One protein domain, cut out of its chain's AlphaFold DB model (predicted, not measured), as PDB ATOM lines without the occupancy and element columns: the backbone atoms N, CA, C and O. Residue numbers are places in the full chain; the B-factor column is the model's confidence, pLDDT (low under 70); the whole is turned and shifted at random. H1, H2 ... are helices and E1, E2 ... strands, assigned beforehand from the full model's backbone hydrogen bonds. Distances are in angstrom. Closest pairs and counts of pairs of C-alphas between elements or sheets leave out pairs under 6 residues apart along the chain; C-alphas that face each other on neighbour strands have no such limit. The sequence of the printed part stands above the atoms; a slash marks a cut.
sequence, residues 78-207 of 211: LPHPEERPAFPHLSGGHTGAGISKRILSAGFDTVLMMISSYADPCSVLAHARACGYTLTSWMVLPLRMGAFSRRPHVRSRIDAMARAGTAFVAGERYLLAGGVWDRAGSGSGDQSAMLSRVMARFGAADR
ATOM      1  N   LEU A  78     227.495 156.679 161.544       92.19
ATOM      2  CA  LEU A  78     228.340 157.696 162.181       92.19
ATOM      3  C   LEU A  78     228.035 157.747 163.683       92.19
ATOM      4  O   LEU A  78     226.887 158.020 164.050       92.19
ATOM      5  N   PRO A  79     229.030 157.513 164.557       92.50
ATOM      6  CA  PRO A  79     228.845 157.720 165.978       92.50
ATOM      7  C   PRO A  79     228.840 159.221 166.270       92.50
ATOM      8  O   PRO A  79     229.718 159.955 165.811       92.50
ATOM      9  N   HIS A  80     227.868 159.679 167.052       82.38
ATOM     10  CA  HIS A  80     227.753 161.089 167.409       82.38
ATOM     11  C   HIS A  80     227.572 161.264 168.923       82.38
ATOM     12  O   HIS A  80     226.708 160.605 169.498       82.38
ATOM     13  N   PRO A  81     228.369 162.115 169.594       70.69
ATOM     14  CA  PRO A  81     228.289 162.270 171.046       70.69
ATOM     15  C   PRO A  81     226.998 162.963 171.500       70.69
ATOM     16  O   PRO A  81     226.497 162.643 172.572       70.69
ATOM     17  N   GLU A  82     226.463 163.874 170.687       71.75
ATOM     18  CA  GLU A  82     225.270 164.660 171.017       71.75
ATOM     19  C   GLU A  82     223.976 163.919 170.671       71.75
ATOM     20  O   GLU A  82     223.891 163.254 169.635       71.75
ATOM     21  N   GLU A  83     222.945 164.126 171.493       58.09
ATOM     22  CA  GLU A  83     221.589 163.599 171.286       58.09
ATOM     23  C   GLU A  83     220.904 164.176 170.032       58.09
ATOM     24  O   GLU A  83     220.001 163.547 169.480       58.09
ATOM     25  N   ARG A  84     221.345 165.350 169.551       61.59
ATOM     26  CA  ARG A  84     220.824 166.029 168.351       61.59
ATOM     27  C   ARG A  84     221.952 166.375 167.373       61.59
ATOM     28  O   ARG A  84     222.398 167.517 167.334       61.59
ATOM     29  N   PRO A  85     222.432 165.404 166.586       63.97
ATOM     30  CA  PRO A  85     223.483 165.639 165.600       63.97
ATOM     31  C   PRO A  85     223.063 166.672 164.551       63.97
ATOM     32  O   PRO A  85     221.918 166.679 164.103       63.97
ATOM     33  N   ALA A  86     224.026 167.450 164.056       67.25
ATOM     34  CA  ALA A  86     223.819 168.359 162.923       67.25
ATOM     35  C   ALA A  86     223.381 167.636 161.625       67.25
ATOM     36  O   ALA A  86     222.827 168.259 160.724       67.25
ATOM     37  N   PHE A  87     223.617 166.321 161.528       70.38
ATOM     38  CA  PHE A  87     223.232 165.467 160.396       70.38
ATOM     39  C   PHE A  87     222.488 164.227 160.915       70.38
ATOM     40  O   PHE A  87     223.071 163.140 160.978       70.38
ATOM     41  N   PRO A  88     221.215 164.360 161.328       70.44
ATOM     42  CA  PRO A  88     220.477 163.267 161.963       70.44
ATOM     43  C   PRO A  88     220.294 162.055 161.050       70.44
ATOM     44  O   PRO A  88     220.380 160.927 161.522       70.44
ATOM     45  N   HIS A  89     220.167 162.270 159.740       75.19
ATOM     46  CA  HIS A  89     220.043 161.208 158.738       75.19
ATOM     47  C   HIS A  89     221.318 160.358 158.566       75.19
ATOM     48  O   HIS A  89     221.244 159.262 158.023       75.19
ATOM     49  N   LEU A  90     222.482 160.828 159.039       78.00
ATOM     50  CA  LEU A  90     223.753 160.089 158.972       78.00
ATOM     51  C   LEU A  90     224.173 159.473 160.312       78.00
ATOM     52  O   LEU A  90     225.153 158.724 160.360       78.00
ATOM     53  N   SER A  91     223.462 159.787 161.396       85.31
ATOM     54  CA  SER A  91     223.811 159.341 162.742       85.31
ATOM     55  C   SER A  91     223.287 157.939 163.027       85.31
ATOM     56  O   SER A  91     222.094 157.667 162.920       85.31
ATOM     57  N   GLY A  92     224.183 157.061 163.475       88.94
ATOM     58  CA  GLY A  92     223.822 155.768 164.058       88.94
ATOM     59  C   GLY A  92     223.636 155.838 165.581       88.94
ATOM     60  O   GLY A  92     223.625 154.805 166.251       88.94
ATOM     61  N   GLY A  93     223.542 157.043 166.154       90.19
ATOM     62  CA  GLY A  93     223.492 157.284 167.597       90.19
ATOM     63  C   GLY A  93     224.875 157.312 168.256       90.19
ATOM     64  O   GLY A  93     225.906 157.385 167.588       90.19
ATOM     65  N   HIS A  94     224.909 157.226 169.587       90.69
ATOM     66  CA  HIS A  94     226.130 157.448 170.375       90.69
ATOM     67  C   HIS A  94     227.301 156.511 170.031       90.69
ATOM     68  O   HIS A  94     228.471 156.892 170.133       90.69
ATOM     69  N   THR A  95     227.004 155.282 169.611       94.44
ATOM     70  CA  THR A  95     228.002 154.285 169.191       94.44
ATOM     71  C   THR A  95     227.962 153.988 167.694       94.44
ATOM     72  O   THR A  95     228.707 153.139 167.225       94.44
ATOM     73  N   GLY A  96     227.076 154.633 166.928       94.62
ATOM     74  CA  GLY A  96     226.844 154.290 165.523       94.62
ATOM     75  C   GLY A  96     226.038 152.995 165.300       94.62
ATOM     76  O   GLY A  96     225.597 152.744 164.185       94.62
ATOM     77  N   ALA A  97     225.797 152.189 166.340       96.56
ATOM     78  CA  ALA A  97     225.111 150.895 166.246       96.56
ATOM     79  C   ALA A  97     223.579 150.959 166.423       96.56
ATOM     80  O   ALA A  97     222.894 149.944 166.277       96.56
ATOM     81  N   GLY A  98     223.027 152.114 166.801       94.44
ATOM     82  CA  GLY A  98     221.646 152.249 167.269       94.44
ATOM     83  C   GLY A  98     220.609 151.856 166.220       94.44
ATOM     84  O   GLY A  98     219.719 151.052 166.501       94.44
ATOM     85  N   ILE A  99     220.753 152.366 164.994       93.88
ATOM     86  CA  ILE A  99     219.822 152.053 163.903       93.88
ATOM     87  C   ILE A  99     219.923 150.579 163.509       93.88
ATOM     88  O   ILE A  99     218.894 149.916 163.414       93.88
ATOM     89  N   SER A 100     221.133 150.023 163.396       96.62
ATOM     90  CA  SER A 100     221.341 148.601 163.087       96.62
ATOM     91  C   SER A 100     220.658 147.677 164.099       96.62
ATOM     92  O   SER A 100     219.972 146.729 163.719       96.62
ATOM     93  N   LYS A 101     220.771 147.976 165.401       97.38
ATOM     94  CA  LYS A 101     220.073 147.217 166.452       97.38
ATOM     95  C   LYS A 101     218.557 147.341 166.338       97.38
ATOM     96  O   LYS A 101     217.852 146.345 166.477       97.38
ATOM     97  N   ARG A 102     218.051 148.540 166.044       95.31
ATOM     98  CA  ARG A 102     216.612 148.776 165.872       95.31
ATOM     99  C   ARG A 102     216.058 148.025 164.649       95.31
ATOM    100  O   ARG A 102     214.953 147.498 164.734       95.31
ATOM    101  N   ILE A 103     216.835 147.890 163.567       95.56
ATOM    102  CA  ILE A 103     216.495 147.053 162.398       95.56
ATOM    103  C   ILE A 103     216.416 145.573 162.785       95.56
ATOM    104  O   ILE A 103     215.419 144.919 162.495       95.56
ATOM    105  N   LEU A 104     217.421 145.046 163.488       96.56
ATOM    106  CA  LEU A 104     217.421 143.652 163.952       96.56
ATOM    107  C   LEU A 104     216.220 143.363 164.873       96.56
ATOM    108  O   LEU A 104     215.547 142.339 164.728       96.56
ATOM    109  N   SER A 105     215.879 144.305 165.752       95.56
ATOM    110  CA  SER A 105     214.700 144.220 166.621       95.56
ATOM    111  C   SER A 105     213.365 144.318 165.879       95.56
ATOM    112  O   SER A 105     212.336 143.967 166.453       95.56
ATOM    113  N   ALA A 106     213.346 144.760 164.618       93.12
ATOM    114  CA  ALA A 106     212.109 144.907 163.854       93.12
ATOM    115  C   ALA A 106     211.468 143.559 163.482       93.12
ATOM    116  O   ALA A 106     210.345 143.547 162.995       93.12
ATOM    117  N   GLY A 107     212.115 142.423 163.749       92.12
ATOM    118  CA  GLY A 107     211.472 141.111 163.634       92.12
ATOM    119  C   GLY A 107     211.300 140.629 162.199       92.12
ATOM    120  O   GLY A 107     210.254 140.079 161.876       92.12
ATOM    121  N   PHE A 108     212.301 140.872 161.349       94.69
ATOM    122  CA  PHE A 108     212.350 140.271 160.021       94.69
ATOM    123  C   PHE A 108     212.787 138.801 160.092       94.69
ATOM    124  O   PHE A 108     213.538 138.430 160.994       94.69
ATOM    125  N   ASP A 109     212.352 137.976 159.139       95.06
ATOM    126  CA  ASP A 109     212.840 136.593 159.028       95.06
ATOM    127  C   ASP A 109     214.308 136.586 158.562       95.06
ATOM    128  O   ASP A 109     215.139 135.893 159.142       95.06
ATOM    129  N   THR A 110     214.643 137.435 157.584       96.25
ATOM    130  CA  THR A 110     215.999 137.611 157.044       96.25
ATOM    131  C   THR A 110     216.404 139.089 157.021       96.25
ATOM    132  O   THR A 110     215.661 139.954 156.553       96.25
ATOM    133  N   VAL A 111     217.621 139.400 157.459       97.62
ATOM    134  CA  VAL A 111     218.206 140.747 157.431       97.62
ATOM    135  C   VAL A 111     219.497 140.705 156.621       97.62
ATOM    136  O   VAL A 111     220.438 140.010 156.986       97.62
ATOM    137  N   LEU A 112     219.563 141.478 155.538       97.44
ATOM    138  CA  LEU A 112     220.800 141.795 154.828       97.44
ATOM    139  C   LEU A 112     221.218 143.199 155.246       97.44
ATOM    140  O   LEU A 112     220.511 144.163 154.960       97.44
ATOM    141  N   MET A 113     222.338 143.339 155.944       97.81
ATOM    142  CA  MET A 113     222.711 144.638 156.504       97.81
ATOM    143  C   MET A 113     224.209 144.908 156.451       97.81
ATOM    144  O   MET A 113     225.032 144.022 156.685       97.81
ATOM    145  N   MET A 114     224.548 146.167 156.184       97.50
ATOM    146  CA  MET A 114     225.915 146.660 156.298       97.50
ATOM    147  C   MET A 114     226.200 147.157 157.722       97.50
ATOM    148  O   MET A 114     225.390 147.873 158.311       97.50
ATOM    149  N   ILE A 115     227.368 146.822 158.271       97.81
ATOM    150  CA  ILE A 115     227.863 147.329 159.560       97.81
ATOM    151  C   ILE A 115     229.313 147.806 159.427       97.81
ATOM    152  O   ILE A 115     230.124 147.206 158.720       97.81
ATOM    153  N   SER A 116     229.654 148.898 160.109       97.69
ATOM    154  CA  SER A 116     230.994 149.494 160.072       97.69
ATOM    155  C   SER A 116     231.830 149.069 161.277       97.69
ATOM    156  O   SER A 116     231.338 149.026 162.404       97.69
ATOM    157  N   SER A 117     233.127 148.823 161.070       97.94
ATOM    158  CA  SER A 117     234.042 148.458 162.153       97.94
ATOM    159  C   SER A 117     234.291 149.570 163.164       97.94
ATOM    160  O   SER A 117     234.709 149.271 164.278       97.94
ATOM    161  N   TYR A 118     234.004 150.830 162.827       96.75
ATOM    162  CA  TYR A 118     234.106 151.938 163.780       96.75
ATOM    163  C   TYR A 118     232.812 152.225 164.557       96.75
ATOM    164  O   TYR A 118     232.785 153.160 165.355       96.75
ATOM    165  N   ALA A 119     231.746 151.460 164.316       97.06
ATOM    166  CA  ALA A 119     230.402 151.727 164.823       97.06
ATOM    167  C   ALA A 119     229.896 150.603 165.743       97.06
ATOM    168  O   ALA A 119     228.813 150.062 165.531       97.06
ATOM    169  N   ASP A 120     230.716 150.211 166.726       97.75
ATOM    170  CA  ASP A 120     230.404 149.166 167.713       97.75
ATOM    171  C   ASP A 120     229.831 147.869 167.104       97.75
ATOM    172  O   ASP A 120     228.747 147.398 167.469       97.75
ATOM    173  N   PRO A 121     230.560 147.262 166.146       98.12
ATOM    174  CA  PRO A 121     230.060 146.114 165.394       98.12
ATOM    175  C   PRO A 121     229.847 144.880 166.278       98.12
ATOM    176  O   PRO A 121     228.936 144.090 166.036       98.12
ATOM    177  N   CYS A 122     230.658 144.713 167.328       98.31
ATOM    178  CA  CYS A 122     230.548 143.587 168.249       98.31
ATOM    179  C   CYS A 122     229.209 143.605 168.985       98.31
ATOM    180  O   CYS A 122     228.578 142.556 169.127       98.31
ATOM    181  N   SER A 123     228.742 144.783 169.413       98.25
ATOM    182  CA  SER A 123     227.447 144.878 170.079       98.25
ATOM    183  C   SER A 123     226.278 144.697 169.111       98.25
ATOM    184  O   SER A 123     225.243 144.182 169.527       98.25
ATOM    185  N   VAL A 124     226.425 145.045 167.825       98.50
ATOM    186  CA  VAL A 124     225.422 144.716 166.793       98.50
ATOM    187  C   VAL A 124     225.306 143.203 166.609       98.50
ATOM    188  O   VAL A 124     224.199 142.670 166.624       98.50
ATOM    189  N   LEU A 125     226.434 142.494 166.500       98.38
ATOM    190  CA  LEU A 125     226.454 141.034 166.350       98.38
ATOM    191  C   LEU A 125     225.875 140.318 167.578       98.38
ATOM    192  O   LEU A 125     225.077 139.390 167.441       98.38
ATOM    193  N   ALA A 126     226.231 140.774 168.781       98.12
ATOM    194  CA  ALA A 126     225.659 140.254 170.021       98.12
ATOM    195  C   ALA A 126     224.144 140.500 170.097       98.12
ATOM    196  O   ALA A 126     223.389 139.603 170.474       98.12
ATOM    197  N   HIS A 127     223.691 141.688 169.685       98.38
ATOM    198  CA  HIS A 127     222.270 142.033 169.629       98.38
ATOM    199  C   HIS A 127     221.504 141.161 168.630       98.38
ATOM    200  O   HIS A 127     220.425 140.676 168.953       98.38
ATOM    201  N   ALA A 128     222.072 140.893 167.450       97.38
ATOM    202  CA  ALA A 128     221.454 140.009 166.460       97.38
ATOM    203  C   ALA A 128     221.191 138.613 167.051       97.38
ATOM    204  O   ALA A 128     220.078 138.094 166.966       97.38
ATOM    205  N   ARG A 129     222.186 138.046 167.743       95.94
ATOM    206  CA  ARG A 129     222.053 136.760 168.445       95.94
ATOM    207  C   ARG A 129     220.988 136.802 169.537       95.94
ATOM    208  O   ARG A 129     220.179 135.885 169.626       95.94
ATOM    209  N   ALA A 130     220.951 137.866 170.340       96.56
ATOM    210  CA  ALA A 130     219.929 138.048 171.374       96.56
ATOM    211  C   ALA A 130     218.507 138.143 170.788       96.56
ATOM    212  O   ALA A 130     217.547 137.709 171.417       96.56
ATOM    213  N   CYS A 131     218.369 138.652 169.560       95.88
ATOM    214  CA  CYS A 131     217.111 138.660 168.815       95.88
ATOM    215  C   CYS A 131     216.779 137.326 168.114       95.88
ATOM    216  O   CYS A 131     215.743 137.247 167.451       95.88
ATOM    217  N   GLY A 132     217.615 136.292 168.255       94.69
ATOM    218  CA  GLY A 132     217.398 134.963 167.675       94.69
ATOM    219  C   GLY A 132     217.896 134.797 166.238       94.69
ATOM    220  O   GLY A 132     217.500 133.839 165.575       94.69
ATOM    221  N   TYR A 133     218.739 135.706 165.743       96.00
ATOM    222  CA  TYR A 133     219.351 135.554 164.425       96.00
ATOM    223  C   TYR A 133     220.639 134.735 164.474       96.00
ATOM    224  O   TYR A 133     221.404 134.782 165.439       96.00
ATOM    225  N   THR A 134     220.916 134.070 163.359       95.81
ATOM    226  CA  THR A 134     222.204 133.447 163.045       95.81
ATOM    227  C   THR A 134     222.841 134.178 161.870       95.81
ATOM    228  O   THR A 134     222.144 134.480 160.904       95.81
ATOM    229  N   LEU A 135     224.138 134.498 161.947       96.44
ATOM    230  CA  LEU A 135     224.862 135.056 160.801       96.44
ATOM    231  C   LEU A 135     225.276 133.905 159.877       96.44
ATOM    232  O   LEU A 135     226.163 133.128 160.236       96.44
ATOM    233  N   THR A 136     224.641 133.803 158.712       95.19
ATOM    234  CA  THR A 136     224.792 132.673 157.777       95.19
ATOM    235  C   THR A 136     225.823 132.939 156.680       95.19
ATOM    236  O   THR A 136     226.475 132.012 156.205       95.19
ATOM    237  N   SER A 137     226.015 134.203 156.300       95.44
ATOM    238  CA  SER A 137     227.011 134.623 155.312       95.44
ATOM    239  C   SER A 137     227.452 136.060 155.564       95.44
ATOM    240  O   SER A 137     226.684 136.874 156.079       95.44
ATOM    241  N   TRP A 138     228.693 136.388 155.212       97.88
ATOM    242  CA  TRP A 138     229.211 137.750 155.300       97.88
ATOM    243  C   TRP A 138     230.392 137.983 154.356       97.88
ATOM    244  O   TRP A 138     231.108 137.062 153.968       97.88
ATOM    245  N   MET A 139     230.623 139.252 154.034       97.75
ATOM    246  CA  MET A 139     231.828 139.735 153.363       97.75
ATOM    247  C   MET A 139     232.328 141.011 154.037       97.75
ATOM    248  O   MET A 139     231.547 141.744 154.642       97.75
ATOM    249  N   VAL A 140     233.624 141.302 153.913       97.94
ATOM    250  CA  VAL A 140     234.239 142.534 154.426       97.94
ATOM    251  C   VAL A 140     235.020 143.245 153.333       97.94
ATOM    252  O   VAL A 140     235.687 142.607 152.521       97.94
ATOM    253  N   LEU A 141     234.969 144.573 153.343       97.19
ATOM    254  CA  LEU A 141     235.735 145.428 152.446       97.19
ATOM    255  C   LEU A 141     236.421 146.543 153.252       97.19
ATOM    256  O   LEU A 141     235.739 147.248 154.001       97.19
ATOM    257  N   PRO A 142     237.745 146.746 153.120       96.38
ATOM    258  CA  PRO A 142     238.399 147.916 153.684       96.38
ATOM    259  C   PRO A 142     238.037 149.176 152.894       96.38
ATOM    260  O   PRO A 142     238.193 149.230 151.677       96.38
ATOM    261  N   LEU A 143     237.603 150.213 153.604       96.44
ATOM    262  CA  LEU A 143     237.253 151.520 153.057       96.44
ATOM    263  C   LEU A 143     238.047 152.630 153.741       96.44
ATOM    264  O   LEU A 143     238.512 152.488 154.874       96.44
ATOM    265  N   ARG A 144     238.191 153.762 153.049       96.25
ATOM    266  CA  ARG A 144     238.717 155.001 153.632       96.25
ATOM    267  C   ARG A 144     237.583 155.792 154.269       96.25
ATOM    268  O   ARG A 144     236.475 155.827 153.742       96.25
ATOM    269  N   MET A 145     237.871 156.452 155.384       94.12
ATOM    270  CA  MET A 145     236.940 157.362 156.038       94.12
ATOM    271  C   MET A 145     236.520 158.481 155.079       94.12
ATOM    272  O   MET A 145     237.359 159.174 154.503       94.12
ATOM    273  N   GLY A 146     235.207 158.661 154.931       92.00
ATOM    274  CA  GLY A 146     234.633 159.756 154.153       92.00
ATOM    275  C   GLY A 146     234.704 161.098 154.884       92.00
ATOM    276  O   GLY A 146     235.072 161.174 156.057       92.00
ATOM    277  N   ALA A 147     234.298 162.171 154.200       91.56
ATOM    278  CA  ALA A 147     234.357 163.537 154.730       91.56
ATOM    279  C   ALA A 147     233.646 163.694 156.088       91.56
ATOM    280  O   ALA A 147     234.160 164.373 156.973       91.56
ATOM    281  N   PHE A 148     232.503 163.031 156.288       90.25
ATOM    282  CA  PHE A 148     231.762 163.091 157.551       90.25
ATOM    283  C   PHE A 148     232.476 162.379 158.705       90.25
ATOM    284  O   PHE A 148     232.586 162.947 159.787       90.25
ATOM    285  N   SER A 149     233.030 161.186 158.472       90.94
ATOM    286  CA  SER A 149     233.807 160.448 159.479       90.94
ATOM    287  C   SER A 149     235.099 161.174 159.878       90.94
ATOM    288  O   SER A 149     235.606 160.965 160.974       90.94
ATOM    289  N   ARG A 150     235.630 162.033 158.995       90.81
ATOM    290  CA  ARG A 150     236.838 162.842 159.230       90.81
ATOM    291  C   ARG A 150     236.559 164.169 159.942       90.81
ATOM    292  O   ARG A 150     237.507 164.879 160.265       90.81
ATOM    293  N   ARG A 151     235.295 164.526 160.202       90.88
ATOM    294  CA  ARG A 151     234.977 165.739 160.969       90.88
ATOM    295  C   ARG A 151     235.548 165.626 162.387       90.88
ATOM    296  O   ARG A 151     235.396 164.560 162.980       90.88
ATOM    297  N   PRO A 152     236.125 166.698 162.966       91.06
ATOM    298  CA  PRO A 152     236.850 166.609 164.235       91.06
ATOM    299  C   PRO A 152     236.073 165.936 165.373       91.06
ATOM    300  O   PRO A 152     236.589 165.025 166.004       91.06
ATOM    301  N   HIS A 153     234.808 166.305 165.596       89.06
ATOM    302  CA  HIS A 153     233.994 165.725 166.675       89.06
ATOM    303  C   HIS A 153     233.652 164.242 166.441       89.06
ATOM    304  O   HIS A 153     233.722 163.444 167.376       89.06
ATOM    305  N   VAL A 154     233.330 163.849 165.201       91.62
ATOM    306  CA  VAL A 154     233.073 162.440 164.846       91.62
ATOM    307  C   VAL A 154     234.353 161.627 164.979       91.62
ATOM    308  O   VAL A 154     234.346 160.546 165.563       91.62
ATOM    309  N   ARG A 155     235.473 162.163 164.485       93.00
ATOM    310  CA  ARG A 155     236.768 161.495 164.555       93.00
ATOM    311  C   ARG A 155     237.212 161.290 166.001       93.00
ATOM    312  O   ARG A 155     237.519 160.161 166.370       93.00
ATOM    313  N   SER A 156     237.133 162.325 166.835       93.25
ATOM    314  CA  SER A 156     237.416 162.228 168.271       93.25
ATOM    315  C   SER A 156     236.550 161.174 168.962       93.25
ATOM    316  O   SER A 156     237.034 160.449 169.834       93.25
ATOM    317  N   ARG A 157     235.278 161.041 168.556       94.12
ATOM    318  CA  ARG A 157     234.385 160.000 169.073       94.12
ATOM    319  C   ARG A 157     234.821 158.598 168.642       94.12
ATOM    320  O   ARG A 157     234.883 157.714 169.493       94.12
ATOM    321  N   ILE A 158     235.149 158.404 167.365       95.12
ATOM    322  CA  ILE A 158     235.685 157.136 166.845       95.12
ATOM    323  C   ILE A 158     236.973 156.758 167.589       95.12
ATOM    324  O   ILE A 158     237.104 155.620 168.030       95.12
ATOM    325  N   ASP A 159     237.888 157.707 167.796       94.38
ATOM    326  CA  ASP A 159     239.150 157.460 168.501       94.38
ATOM    327  C   ASP A 159     238.914 157.095 169.979       94.38
ATOM    328  O   ASP A 159     239.571 156.202 170.516       94.38
ATOM    329  N   ALA A 160     237.949 157.738 170.646       94.62
ATOM    330  CA  ALA A 160     237.551 157.381 172.008       94.62
ATOM    331  C   ALA A 160     236.963 155.964 172.086       94.62
ATOM    332  O   ALA A 160     237.329 155.191 172.971       94.62
ATOM    333  N   MET A 161     236.100 155.596 171.137       96.44
ATOM    334  CA  MET A 161     235.572 154.234 171.029       96.44
ATOM    335  C   MET A 161     236.675 153.218 170.712       96.44
ATOM    336  O   MET A 161     236.644 152.099 171.221       96.44
ATOM    337  N   ALA A 162     237.677 153.599 169.918       96.12
ATOM    338  CA  ALA A 162     238.799 152.730 169.590       96.12
ATOM    339  C   ALA A 162     239.664 152.431 170.819       96.12
ATOM    340  O   ALA A 162     240.001 151.270 171.057       96.12
ATOM    341  N   ARG A 163     239.934 153.446 171.655       94.50
ATOM    342  CA  ARG A 163     240.588 153.262 172.964       94.50
ATOM    343  C   ARG A 163     239.772 152.377 173.908       94.50
ATOM    344  O   ARG A 163     240.346 151.582 174.637       94.50
ATOM    345  N   ALA A 164     238.444 152.479 173.859       95.00
ATOM    346  CA  ALA A 164     237.537 151.644 174.648       95.00
ATOM    347  C   ALA A 164     237.329 150.224 174.079       95.00
ATOM    348  O   ALA A 164     236.582 149.439 174.658       95.00
ATOM    349  N   GLY A 165     237.937 149.885 172.935       95.75
ATOM    350  CA  GLY A 165     237.792 148.568 172.310       95.75
ATOM    351  C   GLY A 165     236.437 148.317 171.636       95.75
ATOM    352  O   GLY A 165     236.098 147.163 171.383       95.75
ATOM    353  N   THR A 166     235.671 149.369 171.329       96.81
ATOM    354  CA  THR A 166     234.354 149.285 170.665       96.81
ATOM    355  C   THR A 166     234.355 149.838 169.237       96.81
ATOM    356  O   THR A 166     233.399 149.639 168.498       96.81
ATOM    357  N   ALA A 167     235.433 150.485 168.794       97.19
ATOM    358  CA  ALA A 167     235.659 150.827 167.389       97.19
ATOM    359  C   ALA A 167     237.007 150.278 166.912       97.19
ATOM    360  O   ALA A 167     237.978 150.222 167.662       97.19
ATOM    361  N   PHE A 168     237.080 149.889 165.643       97.56
ATOM    362  CA  PHE A 168     238.258 149.249 165.067       97.56
ATOM    363  C   PHE A 168     238.617 149.917 163.740       97.56
ATOM    364  O   PHE A 168     237.875 149.827 162.760       97.56
ATOM    365  N   VAL A 169     239.747 150.619 163.722       96.44
ATOM    366  CA  VAL A 169     240.220 151.449 162.604       96.44
ATOM    367  C   VAL A 169     241.726 151.275 162.422       96.44
ATOM    368  O   VAL A 169     242.419 150.960 163.385       96.44
ATOM    369  N   ALA A 170     242.222 151.492 161.202       94.56
ATOM    370  CA  ALA A 170     243.646 151.451 160.852       94.56
ATOM    371  C   ALA A 170     244.027 152.750 160.121       94.56
ATOM    372  O   ALA A 170     243.772 152.902 158.918       94.56
ATOM    373  N   GLY A 171     244.555 153.730 160.858       90.88
ATOM    374  CA  GLY A 171     244.730 155.100 160.368       90.88
ATOM    375  C   GLY A 171     243.398 155.729 159.931       90.88
ATOM    376  O   GLY A 171     242.474 155.868 160.727       90.88
ATOM    377  N   GLU A 172     243.282 156.102 158.652       92.88
ATOM    378  CA  GLU A 172     242.034 156.611 158.047       92.88
ATOM    379  C   GLU A 172     241.170 155.510 157.402       92.88
ATOM    380  O   GLU A 172     240.324 155.802 156.554       92.88
ATOM    381  N   ARG A 173     241.395 154.234 157.728       96.19
ATOM    382  CA  ARG A 173     240.647 153.108 157.154       96.19
ATOM    383  C   ARG A 173     239.774 152.412 158.189       96.19
ATOM    384  O   ARG A 173     240.076 152.420 159.381       96.19
ATOM    385  N   TYR A 174     238.720 151.767 157.706       97.19
ATOM    386  CA  TYR A 174     237.808 150.916 158.470       97.19
ATOM    387  C   TYR A 174     237.338 149.742 157.603       97.19
ATOM    388  O   TYR A 174     237.517 149.770 156.386       97.19
ATOM    389  N   LEU A 175     236.744 148.715 158.207       98.00
ATOM    390  CA  LEU A 175     236.064 147.648 157.475       98.00
ATOM    391  C   LEU A 175     234.569 147.940 157.409       98.00
ATOM    392  O   LEU A 175     233.940 148.219 158.429       98.00
ATOM    393  N   LEU A 176     233.995 147.806 156.220       98.06
ATOM    394  CA  LEU A 176     232.558 147.684 156.035       98.06
ATOM    395  C   LEU A 176     232.236 146.204 155.829       98.06
ATOM    396  O   LEU A 176     232.760 145.583 154.905       98.06
ATOM    397  N   ALA A 177     231.406 145.642 156.700       98.25
ATOM    398  CA  ALA A 177     230.936 144.271 156.585       98.25
ATOM    399  C   ALA A 177     229.503 144.257 156.059       98.25
ATOM    400  O   ALA A 177     228.668 144.989 156.580       98.25
ATOM    401  N   GLY A 178     229.219 143.427 155.061       98.06
ATOM    402  CA  GLY A 178     227.854 143.054 154.688       98.06
ATOM    403  C   GLY A 178     227.556 141.671 155.244       98.06
ATOM    404  O   GLY A 178     228.354 140.762 155.025       98.06
ATOM    405  N   GLY A 179     226.456 141.518 155.978       97.69
ATOM    406  CA  GLY A 179     226.051 140.245 156.574       97.69
ATOM    407  C   GLY A 179     224.631 139.840 156.195       97.69
ATOM    408  O   GLY A 179     223.791 140.694 155.907       97.69
ATOM    409  N   VAL A 180     224.386 138.531 156.215       97.38
ATOM    410  CA  VAL A 180     223.068 137.901 156.094       97.38
ATOM    411  C   VAL A 180     222.736 137.240 157.427       97.38
ATOM    412  O   VAL A 180     223.470 136.367 157.893       97.38
ATOM    413  N   TRP A 181     221.647 137.683 158.047       97.00
ATOM    414  CA  TRP A 181     221.145 137.167 159.313       97.00
ATOM    415  C   TRP A 181     219.777 136.531 159.119       97.00
ATOM    416  O   TRP A 181     218.858 137.208 158.664       97.00
ATOM    417  N   ASP A 182     219.619 135.281 159.543       95.69
ATOM    418  CA  ASP A 182     218.361 134.538 159.434       95.69
ATOM    419  C   ASP A 182     217.825 134.148 160.813       95.69
ATOM    420  O   ASP A 182     218.571 133.684 161.687       95.69
ATOM    421  N   ARG A 183     216.517 134.337 161.014       90.69
ATOM    422  CA  ARG A 183     215.776 133.993 162.230       90.69
ATOM    423  C   ARG A 183     215.296 132.539 162.133       90.69
ATOM    424  O   ARG A 183     214.185 132.271 161.703       90.69
ATOM    425  N   ALA A 184     216.171 131.610 162.514       70.75
ATOM    426  CA  ALA A 184     215.927 130.168 162.649       70.75
ATOM    427  C   ALA A 184     215.225 129.460 161.462       70.75
ATOM    428  O   ALA A 184     214.022 129.215 161.465       70.75
ATOM    429  N   GLY A 185     216.038 128.972 160.522       54.81
ATOM    430  CA  GLY A 185     215.833 127.699 159.830       54.81
ATOM    431  C   GLY A 185     217.118 126.885 159.987       54.81
ATOM    432  O   GLY A 185     218.198 127.405 159.734       54.81
ATOM    433  N   SER A 186     217.014 125.657 160.492       52.47
ATOM    434  CA  SER A 186     218.108 124.721 160.789       52.47
ATOM    435  C   SER A 186     219.191 124.654 159.694       52.47
ATOM    436  O   SER A 186     219.051 123.920 158.718       52.47
ATOM    437  N   GLY A 187     220.280 125.404 159.873       56.31
ATOM    438  CA  GLY A 187     221.417 125.486 158.956       56.31
ATOM    439  C   GLY A 187     222.682 125.928 159.696       56.31
ATOM    440  O   GLY A 187     222.615 126.668 160.673       56.31
ATOM    441  N   SER A 188     223.825 125.386 159.284       63.84
ATOM    442  CA  SER A 188     225.110 125.342 159.998       63.84
ATOM    443  C   SER A 188     225.645 126.668 160.570       63.84
ATOM    444  O   SER A 188     225.747 127.656 159.853       63.84
ATOM    445  N   GLY A 189     226.133 126.598 161.817       83.12
ATOM    446  CA  GLY A 189     227.220 127.400 162.403       83.12
ATOM    447  C   GLY A 189     227.120 128.926 162.307       83.12
ATOM    448  O   GLY A 189     227.698 129.510 161.397       83.12
ATOM    449  N   ASP A 190     226.511 129.574 163.309       92.88
ATOM    450  CA  ASP A 190     226.520 131.040 163.460       92.88
ATOM    451  C   ASP A 190     227.943 131.622 163.347       92.88
ATOM    452  O   ASP A 190     228.809 131.399 164.203       92.88
ATOM    453  N   GLN A 191     228.174 132.416 162.299       95.75
ATOM    454  CA  GLN A 191     229.478 132.995 161.990       95.75
ATOM    455  C   GLN A 191     229.750 134.314 162.730       95.75
ATOM    456  O   GLN A 191     230.812 134.916 162.542       95.75
ATOM    457  N   SER A 192     228.843 134.764 163.607       96.38
ATOM    458  CA  SER A 192     228.964 136.042 164.328       96.38
ATOM    459  C   SER A 192     230.282 136.169 165.097       96.38
ATOM    460  O   SER A 192     230.917 137.222 165.079       96.38
ATOM    461  N   ALA A 193     230.744 135.089 165.735       96.50
ATOM    462  CA  ALA A 193     232.020 135.084 166.454       96.50
ATOM    463  C   ALA A 193     233.228 135.247 165.510       96.50
ATOM    464  O   ALA A 193     234.222 135.882 165.867       96.50
ATOM    465  N   MET A 194     233.150 134.694 164.296       97.62
ATOM    466  CA  MET A 194     234.201 134.839 163.291       97.62
ATOM    467  C   MET A 194     234.264 136.273 162.768       97.62
ATOM    468  O   MET A 194     235.330 136.885 162.833       97.62
ATOM    469  N   LEU A 195     233.128 136.831 162.337       98.19
ATOM    470  CA  LEU A 195     233.067 138.213 161.862       98.19
ATOM    471  C   LEU A 195     233.497 139.200 162.959       98.19
ATOM    472  O   LEU A 195     234.305 140.088 162.696       98.19
ATOM    473  N   SER A 196     233.054 138.993 164.204       97.81
ATOM    474  CA  SER A 196     233.476 139.801 165.355       97.81
ATOM    475  C   SER A 196     235.002 139.828 165.508       97.81
ATOM    476  O   SER A 196     235.594 140.902 165.596       97.81
ATOM    477  N   ARG A 197     235.677 138.669 165.429       97.62
ATOM    478  CA  ARG A 197     237.151 138.603 165.474       97.62
ATOM    479  C   ARG A 197     237.811 139.320 164.300       97.62
ATOM    480  O   ARG A 197     238.805 140.010 164.513       97.62
ATOM    481  N   VAL A 198     237.288 139.164 163.084       97.62
ATOM    482  CA  VAL A 198     237.818 139.842 161.887       97.62
ATOM    483  C   VAL A 198     237.734 141.360 162.049       97.62
ATOM    484  O   VAL A 198     238.732 142.052 161.855       97.62
ATOM    485  N   MET A 199     236.578 141.877 162.477       97.19
ATOM    486  CA  MET A 199     236.383 143.310 162.698       97.19
ATOM    487  C   MET A 199     237.247 143.827 163.855       97.19
ATOM    488  O   MET A 199     237.932 144.834 163.695       97.19
ATOM    489  N   ALA A 200     237.285 143.114 164.985       96.69
ATOM    490  CA  ALA A 200     238.018 143.524 166.182       96.69
ATOM    491  C   ALA A 200     239.540 143.570 165.995       96.69
ATOM    492  O   ALA A 200     240.212 144.402 166.609       96.69
ATOM    493  N   ARG A 201     240.092 142.707 165.133       95.56
ATOM    494  CA  ARG A 201     241.530 142.681 164.822       95.56
ATOM    495  C   ARG A 201     241.959 143.752 163.823       95.56
ATOM    496  O   ARG A 201     243.159 143.966 163.652       95.56
ATOM    497  N   PHE A 202     241.022 144.448 163.182       95.31
ATOM    498  CA  PHE A 202     241.374 145.482 162.217       95.31
ATOM    499  C   PHE A 202     242.094 146.657 162.893       95.31
ATOM    500  O   PHE A 202     241.610 147.224 163.877       95.31
ATOM    501  N   GLY A 203     243.284 146.991 162.384       86.12
ATOM    502  CA  GLY A 203     244.144 148.032 162.950       86.12
ATOM    503  C   GLY A 203     244.719 147.712 164.331       86.12
ATOM    504  O   GLY A 203     245.175 148.615 165.019       86.12
ATOM    505  N   ALA A 204     244.711 146.445 164.768       82.12
ATOM    506  CA  ALA A 204     245.291 146.060 166.059       82.12
ATOM    507  C   ALA A 204     246.803 146.349 166.157       82.12
ATOM    508  O   ALA A 204     247.280 146.643 167.244       82.12
ATOM    509  N   ALA A 205     247.537 146.323 165.037       66.62
ATOM    510  CA  ALA A 205     248.958 146.685 164.995       66.62
ATOM    511  C   ALA A 205     249.213 148.191 165.221       66.62
ATOM    512  O   ALA A 205     250.284 148.560 165.690       66.62
ATOM    513  N   ASP A 206     248.218 149.043 164.947       63.03
ATOM    514  CA  ASP A 206     248.312 150.500 165.112       63.03
ATOM    515  C   ASP A 206     247.903 150.951 166.530       63.03
ATOM    516  O   ASP A 206     248.085 152.110 166.901       63.03
ATOM    517  N   ARG A 207     247.339 150.046 167.345       63.59
ATOM    518  CA  ARG A 207     246.966 150.308 168.742       63.59
ATOM    519  C   ARG A 207     248.180 150.066 169.635       63.59
ATOM    520  O   ARG A 207     248.282 149.019 170.268       63.59
TER     521      ARG A 207
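What this domain is: This is residues 78 to 207 of the 211 residues of the protein "Methyltransferase" of Herbidospora galbida (UniProt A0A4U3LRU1). A twisted sheet of three strands, E1 E3 E2, makes a wall with H2 and H4 side by side over one face and the other face bare. H1 packs beside H2, while H3, joined to E2 by a short link of 7 residues, is off the sheet and touches no other helix. The printed part has 130 residues, with named elements in the order H1 E1 H2 E2 H3 E3 H4, class mixed; the sheet is antiparallel. It is compact, with a radius of gyration of the C-alphas of 14.4 A and spans of 46 by 34 by 22 A.

How they stand to each other: Inner strand E3, residues 173 to 183, is antiparallel to E1, residues 110 to 116, with N 113 and O 179 3.0 A apart, and to E2, residues 133 to 144, with N 141 and O 176 2.9 A apart. H2, residues 121 to 130, and H4, residues 192 to 200, form two layers with the sheet, helices on one face, at heights over the sheet of 8.6 and 8.8 A. They touch at a shallow tilt of 13 degrees, opposite ways, closest at the C-alphas of Cys 122 and Ser 196, 5.6 A. E1, H2, E2 form a split strand-helix-strand unit, E3 between its same-way strands, with a right-handed crossover. H1, residues 98 to 105, touches H2, closest at C-alphas 101 and 124, 5.9 A, and only grazes the sheet. H3, residues 152 to 163, is not on the sheet and is apart from H1, H2 and H4. In the four helices every O i to N i+4 pair is within hydrogen-bond range.

Where its parts are: H1 begins at C-alpha 98, (221.646, 152.249, 167.269), and H4 ends at C-alpha 200, (238.018, 143.524, 166.182). E3 is 31.8 A long, E2, which bends by 75 degrees at residue 136, 29.5 A, and H3 16.4 A.

The domain as a whole: The C-alphas of Pro 152 and Ser 186 are farthest apart, 46.0 A. The printed part has no cut and no long link. Residues 83 to 86, 185 to 188 and 205 to 207 have pLDDT under 70.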